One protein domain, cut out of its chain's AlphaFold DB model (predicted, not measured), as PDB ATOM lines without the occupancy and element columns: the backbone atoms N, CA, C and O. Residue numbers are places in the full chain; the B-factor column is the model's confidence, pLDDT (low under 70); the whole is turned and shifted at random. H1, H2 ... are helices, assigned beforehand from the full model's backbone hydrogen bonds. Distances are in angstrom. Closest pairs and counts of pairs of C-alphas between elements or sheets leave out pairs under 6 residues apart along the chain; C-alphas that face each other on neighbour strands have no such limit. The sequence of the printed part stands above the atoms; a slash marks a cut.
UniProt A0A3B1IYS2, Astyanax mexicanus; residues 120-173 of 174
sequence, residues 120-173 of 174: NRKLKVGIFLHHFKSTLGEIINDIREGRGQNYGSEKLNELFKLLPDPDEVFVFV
ATOM      1  N   ASN A 120       7.741  -5.257 -27.732       79.94
ATOM      2  CA  ASN A 120       8.650  -5.371 -26.582       79.94
ATOM      3  C   ASN A 120       9.810  -6.342 -26.845       79.94
ATOM      4  O   ASN A 120      10.946  -6.099 -26.433       79.94
ATOM      5  N   ARG A 121       9.527  -7.434 -27.557       82.81
ATOM      6  CA  ARG A 121      10.481  -8.484 -27.924       82.81
ATOM      7  C   ARG A 121      11.512  -7.962 -28.921       82.81
ATOM      8  O   ARG A 121      12.715  -8.043 -28.677       82.81
ATOM      9  N   LYS A 122      11.038  -7.313 -29.989       83.81
ATOM     10  CA  LYS A 122      11.866  -6.656 -31.008       83.81
ATOM     11  C   LYS A 122      12.851  -5.665 -30.396       83.81
ATOM     12  O   LYS A 122      14.008  -5.614 -30.809       83.81
ATOM     13  N   LEU A 123      12.396  -4.881 -29.418       84.56
ATOM     14  CA  LEU A 123      13.236  -3.899 -28.742       84.56
ATOM     15  C   LEU A 123      14.349  -4.572 -27.928       84.56
ATOM     16  O   LEU A 123      15.504  -4.184 -28.068       84.56
ATOM     17  N   LYS A 124      14.027  -5.599 -27.132       85.06
ATOM     18  CA  LYS A 124      15.021  -6.347 -26.340       85.06
ATOM     19  C   LYS A 124      16.087  -6.996 -27.227       85.06
ATOM     20  O   LYS A 124      17.275  -6.786 -26.991       85.06
ATOM     21  N   VAL A 125      15.663  -7.694 -28.284       85.75
ATOM     22  CA  VAL A 125      16.565  -8.318 -29.270       85.75
ATOM     23  C   VAL A 125      17.426  -7.259 -29.962       85.75
ATOM     24  O   VAL A 125      18.641  -7.407 -30.051       85.75
ATOM     25  N   GLY A 126      16.821  -6.153 -30.404       84.50
ATOM     26  CA  GLY A 126      17.535  -5.073 -31.085       84.50
ATOM     27  C   GLY A 126      18.580  -4.382 -30.206       84.50
ATOM     28  O   GLY A 126      19.699  -4.154 -30.659       84.50
ATOM     29  N   ILE A 127      18.243  -4.078 -28.947       85.62
ATOM     30  CA  ILE A 127      19.182  -3.472 -27.993       85.62
ATOM     31  C   ILE A 127      20.332  -4.433 -27.710       85.62
ATOM     32  O   ILE A 127      21.489  -4.007 -27.733       85.62
ATOM     33  N   PHE A 128      20.037  -5.709 -27.464       84.69
ATOM     34  CA  PHE A 128      21.078  -6.676 -27.161       84.69
ATOM     35  C   PHE A 128      22.043  -6.863 -28.326       84.69
ATOM     36  O   PHE A 128      23.246  -6.712 -28.140       84.69
ATOM     37  N   LEU A 129      21.525  -7.119 -29.531       85.50
ATOM     38  CA  LEU A 129      22.357  -7.323 -30.717       85.50
ATOM     39  C   LEU A 129      23.204  -6.087 -31.040       85.50
ATOM     40  O   LEU A 129      24.331  -6.231 -31.491       85.50
ATOM     41  N   HIS A 130      22.706  -4.879 -30.762       83.56
ATOM     42  CA  HIS A 130      23.485  -3.651 -30.923       83.56
ATOM     43  C   HIS A 130      24.652  -3.543 -29.922       83.56
ATOM     44  O   HIS A 130      25.712  -3.014 -30.253       83.56
ATOM     45  N   HIS A 131      24.470  -4.020 -28.688       78.69
ATOM     46  CA  HIS A 131      25.533  -4.046 -27.674       78.69
ATOM     47  C   HIS A 131      26.465  -5.254 -27.825       78.69
ATOM     48  O   HIS A 131      27.593  -5.241 -27.322       78.69
ATOM     49  N   PHE A 132      26.021  -6.282 -28.544       78.88
ATOM     50  CA  PHE A 132      26.845  -7.392 -28.980       78.88
ATOM     51  C   PHE A 132      27.803  -6.878 -30.061       78.88
ATOM     52  O   PHE A 132      27.457  -6.760 -31.229       78.88
ATOM     53  N   LYS A 133      29.020  -6.499 -29.653       74.00
ATOM     54  CA  LYS A 133      30.070  -5.927 -30.521       74.00
ATOM     55  C   LYS A 133      30.662  -6.929 -31.541       74.00
ATOM     56  O   LYS A 133      31.852  -6.856 -31.827       74.00
ATOM     57  N   SER A 134      29.861  -7.856 -32.061       77.06
ATOM     58  CA  SER A 134      30.248  -8.900 -33.016       77.06
ATOM     59  C   SER A 134      29.200  -8.991 -34.118       77.06
ATOM     60  O   SER A 134      28.007  -8.800 -33.871       77.06
ATOM     61  N   THR A 135      29.624  -9.277 -35.344       81.69
ATOM     62  CA  THR A 135      28.687  -9.470 -36.455       81.69
ATOM     63  C   THR A 135      27.924 -10.781 -36.285       81.69
ATOM     64  O   THR A 135      28.467 -11.756 -35.778       81.69
ATOM     65  N   LEU A 136      26.671 -10.851 -36.753       81.88
ATOM     66  CA  LEU A 136      25.860 -12.072 -36.631       81.88
ATOM     67  C   LEU A 136      26.576 -13.319 -37.187       81.88
ATOM     68  O   LEU A 136      26.475 -14.394 -36.605       81.88
ATOM     69  N   GLY A 137      27.337 -13.164 -38.277       83.38
ATOM     70  CA  GLY A 137      28.130 -14.246 -38.866       83.38
ATOM     71  C   GLY A 137      29.251 -14.748 -37.953       83.38
ATOM     72  O   GLY A 137      29.422 -15.958 -37.821       83.38
ATOM     73  N   GLU A 138      29.968 -13.848 -37.276       86.38
ATOM     74  CA  GLU A 138      30.999 -14.215 -36.296       86.38
ATOM     75  C   GLU A 138      30.394 -14.940 -35.096       86.38
ATOM     76  O   GLU A 138      30.915 -15.971 -34.685       86.38
ATOM     77  N   ILE A 139      29.253 -14.460 -34.590       86.62
ATOM     78  CA  ILE A 139      28.546 -15.094 -33.468       86.62
ATOM     79  C   ILE A 139      28.171 -16.534 -33.829       86.62
ATOM     80  O   ILE A 139      28.442 -17.458 -33.066       86.62
ATOM     81  N   ILE A 140      27.578 -16.741 -35.010       88.25
ATOM     82  CA  ILE A 140      27.201 -18.077 -35.493       88.25
ATOM     83  C   ILE A 140      28.437 -18.971 -35.604       88.25
ATOM     84  O   ILE A 140      28.403 -20.127 -35.179       88.25
ATOM     85  N   ASN A 141      29.527 -18.452 -36.169       90.25
ATOM     86  CA  ASN A 141      30.747 -19.222 -36.356       90.25
ATOM     87  C   ASN A 141      31.394 -19.602 -35.015       90.25
ATOM     88  O   ASN A 141      31.784 -20.747 -34.812       90.25
ATOM     89  N   ASP A 142      31.423 -18.676 -34.061       88.44
ATOM     90  CA  ASP A 142      31.955 -18.917 -32.725       88.44
ATOM     91  C   ASP A 142      31.113 -19.907 -31.922       88.44
ATOM     92  O   ASP A 142      31.676 -20.715 -31.190       88.44
ATOM     93  N   ILE A 143      29.786 -19.906 -32.084       87.88
ATOM     94  CA  ILE A 143      28.920 -20.936 -31.491       87.88
ATOM     95  C   ILE A 143      29.228 -22.304 -32.105       87.88
ATOM     96  O   ILE A 143      29.383 -23.278 -31.370       87.88
ATOM     97  N   ARG A 144      29.352 -22.388 -33.438       89.50
ATOM     98  CA  ARG A 144      29.646 -23.650 -34.144       89.50
ATOM     99  C   ARG A 144      31.006 -24.227 -33.769       89.50
ATOM    100  O   ARG A 144      31.138 -25.439 -33.659       89.50
ATOM    101  N   GLU A 145      31.996 -23.365 -33.571       90.50
ATOM    102  CA  GLU A 145      33.364 -23.752 -33.221       90.50
ATOM    103  C   GLU A 145      33.613 -23.795 -31.702       90.50
ATOM    104  O   GLU A 145      34.724 -24.080 -31.262       90.50
ATOM    105  N   GLY A 146      32.596 -23.512 -30.880       86.56
ATOM    106  CA  GLY A 146      32.693 -23.562 -29.419       86.56
ATOM    107  C   GLY A 146      33.540 -22.450 -28.780       86.56
ATOM    108  O   GLY A 146      33.944 -22.571 -27.623       86.56
ATOM    109  N   ARG A 147      33.796 -21.337 -29.478       85.75
ATOM    110  CA  ARG A 147      34.608 -20.194 -29.010       85.75
ATOM    111  C   ARG A 147      33.855 -19.226 -28.087       85.75
ATOM    112  O   ARG A 147      33.994 -18.008 -28.176       85.75
ATOM    113  N   GLY A 148      33.087 -19.754 -27.136       81.06
ATOM    114  CA  GLY A 148      32.317 -18.937 -26.185       81.06
ATOM    115  C   GLY A 148      33.176 -18.073 -25.246       81.06
ATOM    116  O   GLY A 148      32.720 -17.038 -24.765       81.06
ATOM    117  N   GLN A 149      34.439 -18.451 -25.018       83.31
ATOM    118  CA  GLN A 149      35.347 -17.761 -24.087       83.31
ATOM    119  C   GLN A 149      35.593 -16.287 -24.450       83.31
ATOM    120  O   GLN A 149      35.814 -15.466 -23.564       83.31
ATOM    121  N   ASN A 150      35.465 -15.924 -25.729       83.00
ATOM    122  CA  ASN A 150      35.652 -14.553 -26.214       83.00
ATOM    123  C   ASN A 150      34.537 -13.587 -25.763       83.00
ATOM    124  O   ASN A 150      34.706 -12.366 -25.800       83.00
ATOM    125  N   TYR A 151      33.388 -14.119 -25.338       83.69
ATOM    126  CA  TYR A 151      32.199 -13.340 -24.990       83.69
ATOM    127  C   TYR A 151      32.033 -13.143 -23.483       83.69
ATOM    128  O   TYR A 151      31.446 -12.146 -23.058       83.69
ATOM    129  N   GLY A 152      32.573 -14.059 -22.678       86.62
ATOM    130  CA  GLY A 152      32.307 -14.126 -21.245       86.62
ATOM    131  C   GLY A 152      30.907 -14.668 -20.930       86.62
ATOM    132  O   GLY A 152      30.018 -14.727 -21.783       86.62
ATOM    133  N   SER A 153      30.701 -15.079 -19.678       86.69
ATOM    134  CA  SER A 153      29.465 -15.735 -19.231       86.69
ATOM    135  C   SER A 153      28.223 -14.846 -19.349       86.69
ATOM    136  O   SER A 153      27.157 -15.337 -19.703       86.69
ATOM    137  N   GLU A 154      28.352 -13.544 -19.099       85.56
ATOM    138  CA  GLU A 154      27.239 -12.589 -19.131       85.56
ATOM    139  C   GLU A 154      26.617 -12.474 -20.530       85.56
ATOM    140  O   GLU A 154      25.415 -12.671 -20.698       85.56
ATOM    141  N   LYS A 155      27.444 -12.259 -21.559       85.12
ATOM    142  CA  LYS A 155      26.980 -12.151 -22.949       85.12
ATOM    143  C   LYS A 155      26.370 -13.451 -23.462       85.12
ATOM    144  O   LYS A 155      25.376 -13.404 -24.176       85.12
ATOM    145  N   LEU A 156      26.946 -14.600 -23.105       86.81
ATOM    146  CA  LEU A 156      26.399 -15.905 -23.491       86.81
ATOM    147  C   LEU A 156      25.047 -16.175 -22.824       86.81
ATOM    148  O   LEU A 156      24.149 -16.719 -23.458       86.81
ATOM    149  N   ASN A 157      24.886 -15.772 -21.565       87.06
ATOM    150  CA  ASN A 157      23.634 -15.942 -20.835       87.06
ATOM    151  C   ASN A 157      22.533 -15.047 -21.417       87.06
ATOM    152  O   ASN A 157      21.413 -15.492 -21.641       87.06
ATOM    153  N   GLU A 158      22.858 -13.804 -21.755       87.06
ATOM    154  CA  GLU A 158      21.926 -12.931 -22.469       87.06
ATOM    155  C   GLU A 158      21.589 -13.450 -23.879       87.06
ATOM    156  O   GLU A 158      20.432 -13.405 -24.285       87.06
ATOM    157  N   LEU A 159      22.557 -14.027 -24.601       86.31
ATOM    158  CA  LEU A 159      22.303 -14.665 -25.896       86.31
ATOM    159  C   LEU A 159      21.350 -15.863 -25.757       86.31
ATOM    160  O   LEU A 159      20.456 -16.040 -26.580       86.31
ATOM    161  N   PHE A 160      21.495 -16.645 -24.685       85.06
ATOM    162  CA  PHE A 160      20.582 -17.735 -24.348       85.06
ATOM    163  C   PHE A 160      19.164 -17.232 -24.022       85.06
ATOM    164  O   PHE A 160      18.182 -17.835 -24.447       85.06
ATOM    165  N   LYS A 161      19.033 -16.090 -23.335       85.38
ATOM    166  CA  LYS A 161      17.731 -15.455 -23.043       85.38
ATOM    167  C   LYS A 161      17.015 -14.912 -24.284       85.38
ATOM    168  O   LYS A 161      15.836 -14.581 -24.201       85.38
ATOM    169  N   LEU A 162      17.725 -14.773 -25.400       82.81
ATOM    170  CA  LEU A 162      17.195 -14.262 -26.667       82.81
ATOM    171  C   LEU A 162      16.909 -15.356 -27.683       82.81
ATOM    172  O   LEU A 162      16.581 -15.047 -28.830       82.81
ATOM    173  N   LEU A 163      17.036 -16.619 -27.275       83.50
ATOM    174  CA  LEU A 163      16.570 -17.720 -28.094       83.50
ATOM    175  C   LEU A 163      15.080 -17.524 -28.416       83.50
ATOM    176  O   LEU A 163      14.320 -17.045 -27.568       83.50
ATOM    177  N   PRO A 164      14.666 -17.854 -29.649       82.06
ATOM    178  CA  PRO A 164      13.272 -17.743 -30.036       82.06
ATOM    179  C   PRO A 164      12.403 -18.614 -29.125       82.06
ATOM    180  O   PRO A 164      12.778 -19.729 -28.757       82.06
ATOM    181  N   ASP A 165      11.238 -18.082 -28.760       78.31
ATOM    182  CA  ASP A 165      10.249 -18.825 -27.988       78.31
ATOM    183  C   ASP A 165       9.704 -19.917 -28.906       78.31
ATOM    184  O   ASP A 165       9.628 -19.703 -30.119       78.31
ATOM    185  N   PRO A 166       9.301 -21.078 -28.373       67.12
ATOM    186  CA  PRO A 166       8.743 -22.152 -29.189       67.12
ATOM    187  C   PRO A 166       7.621 -21.652 -30.114       67.12
ATOM    188  O   PRO A 166       7.608 -22.013 -31.287       67.12
ATOM    189  N   ASP A 167       6.778 -20.732 -29.640       65.38
ATOM    190  CA  ASP A 167       5.705 -20.099 -30.418       65.38
ATOM    191  C   ASP A 167       6.214 -19.247 -31.594       65.38
ATOM    192  O   ASP A 167       5.561 -19.170 -32.630       65.38
ATOM    193  N   GLU A 168       7.399 -18.639 -31.483       65.50
ATOM    194  CA  GLU A 168       8.025 -17.885 -32.574       65.50
ATOM    195  C   GLU A 168       8.663 -18.809 -33.604       65.50
ATOM    196  O   GLU A 168       8.582 -18.537 -34.801       65.50
ATOM    197  N   VAL A 169       9.262 -19.919 -33.158       64.00
ATOM    198  CA  VAL A 169       9.865 -20.914 -34.056       64.00
ATOM    199  C   VAL A 169       8.809 -21.491 -35.002       64.00
ATOM    200  O   VAL A 169       9.094 -21.653 -36.184       64.00
ATOM    201  N   PHE A 170       7.573 -21.705 -34.534       60.41
ATOM    202  CA  PHE A 170       6.464 -22.139 -35.394       60.41
ATOM    203  C   PHE A 170       6.132 -21.142 -36.513       60.41
ATOM    204  O   PHE A 170       5.730 -21.562 -37.595       60.41
ATOM    205  N   VAL A 171       6.336 -19.839 -36.294       58.66
ATOM    206  CA  VAL A 171       6.076 -18.801 -37.306       58.66
ATOM    207  C   VAL A 171       7.198 -18.722 -38.348       58.66
ATOM    208  O   VAL A 171       6.949 -18.314 -39.476       58.66
ATOM    209  N   PHE A 172       8.421 -19.143 -38.009       57.59
ATOM    210  CA  PHE A 172       9.555 -19.182 -38.946       57.59
ATOM    211  C   PHE A 172       9.615 -20.453 -39.815       57.59
ATOM    212  O   PHE A 172      10.437 -20.512 -40.727       57.59
ATOM    213  N   VAL A 173       8.784 -21.465 -39.533       52.25
ATOM    214  CA  VAL A 173       8.767 -22.769 -40.238       52.25
ATOM    215  C   VAL A 173       7.598 -22.884 -41.244       52.25
ATOM    216  O   VAL A 173       7.446 -23.921 -41.888       52.25
TER     217      VAL A 173
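Overview. This is residues 120 to 173 of the 174 residues of a protein of Astyanax mexicanus (UniProt A0A3B1IYS2). The model is an open frame of helices: H1 and H3 run side by side and opposite ways with a gap between them, and H2 stands crosswise at the end where H1 finishes and H3 begins. At the other end H4 sticks out beyond the last residues of H3, with residues 165 to 171 standing free. The printed part has 54 residues with four named helices, H1, H2, H3 and H4 in that order along the chain, and no named strand; the class is all helix, with 38 of the printed residues in the helices. The whole is only just compact, close to loose, with a radius of gyration of the C-alphas of 12.0 A. The C-alphas span 31 by 22 by 18 A along their three main axes.

Arrangement. H1, residues 120 to 131, begins at the first printed residue and touches no helix, but it is near H3, residues 152 to 161. These two are close but not clearly touching, with 1 pair of C-alphas within 8 A, that of Phe 128 and Glu 158 at 7.9 A. Their lines stand at a shallow tilt of 23 degrees and they run opposite ways, with their centres 13.5 A apart. A tight link of 4 residues joins H1 to H2, residues 136 to 144. H1 and H2 are only just apart, their closest C-alphas lying 8.4 A from each other. H2 is apart from H3 as well, and the two are joined by a short link of 7 residues. A tight link of 4 residues leads from H3 to H4, residues 166 to 172. H4 is apart from H1, from H2 and from H3. Residues 165 to 171, of which 166 to 171 belong to H4, stand free: their C-alphas have within 10 A no C-alpha from farther off along the chain, but for near neighbours in sequence. In H1, H2 and H3 the backbone O of each residue i and the N of residue i+4 inside the helix are within hydrogen-bond range, while in H4 this holds for 2 of 3 such pairs.

Along the chain. H1 is the longest helix by residues, with 12, and measures 17.0 A from its first to its last C-alpha. It starts at C-alpha 120, at (8.650, -5.371, -26.582), and x rises along it to C-alpha 131, at (25.533, -4.046, -27.674). H2 has 9 residues, Leu 136 to Arg 144, and is 12.4 A long. H3 has 10 residues and is 14.7 A long; here x falls, from C-alpha 152 at (32.307, -14.126, -21.245) to C-alpha 161 at (17.731, -15.455, -23.043). H4 has 7 residues, Pro 166 to Phe 172, and ends at C-alpha 172, at (9.555, -19.182, -38.946).

Size, cuts and confidence. The two C-alphas farthest apart are those of Gln 149, in the link between H2 and H3, and Val 171, in H4, at 32.1 A. The first and last printed C-alphas, those of Asn 120 and Val 173, are 22.1 A apart. The printed part has no cut and no long link. The full chain has 174 residues, and the printed part ends at residue 173. The mean pLDDT of the printed part is 81.0. Confidence is low, under 70, for 8 residues, 166 to 173, of which 166 to 172 belong to H4, and the mean over H4 is 63.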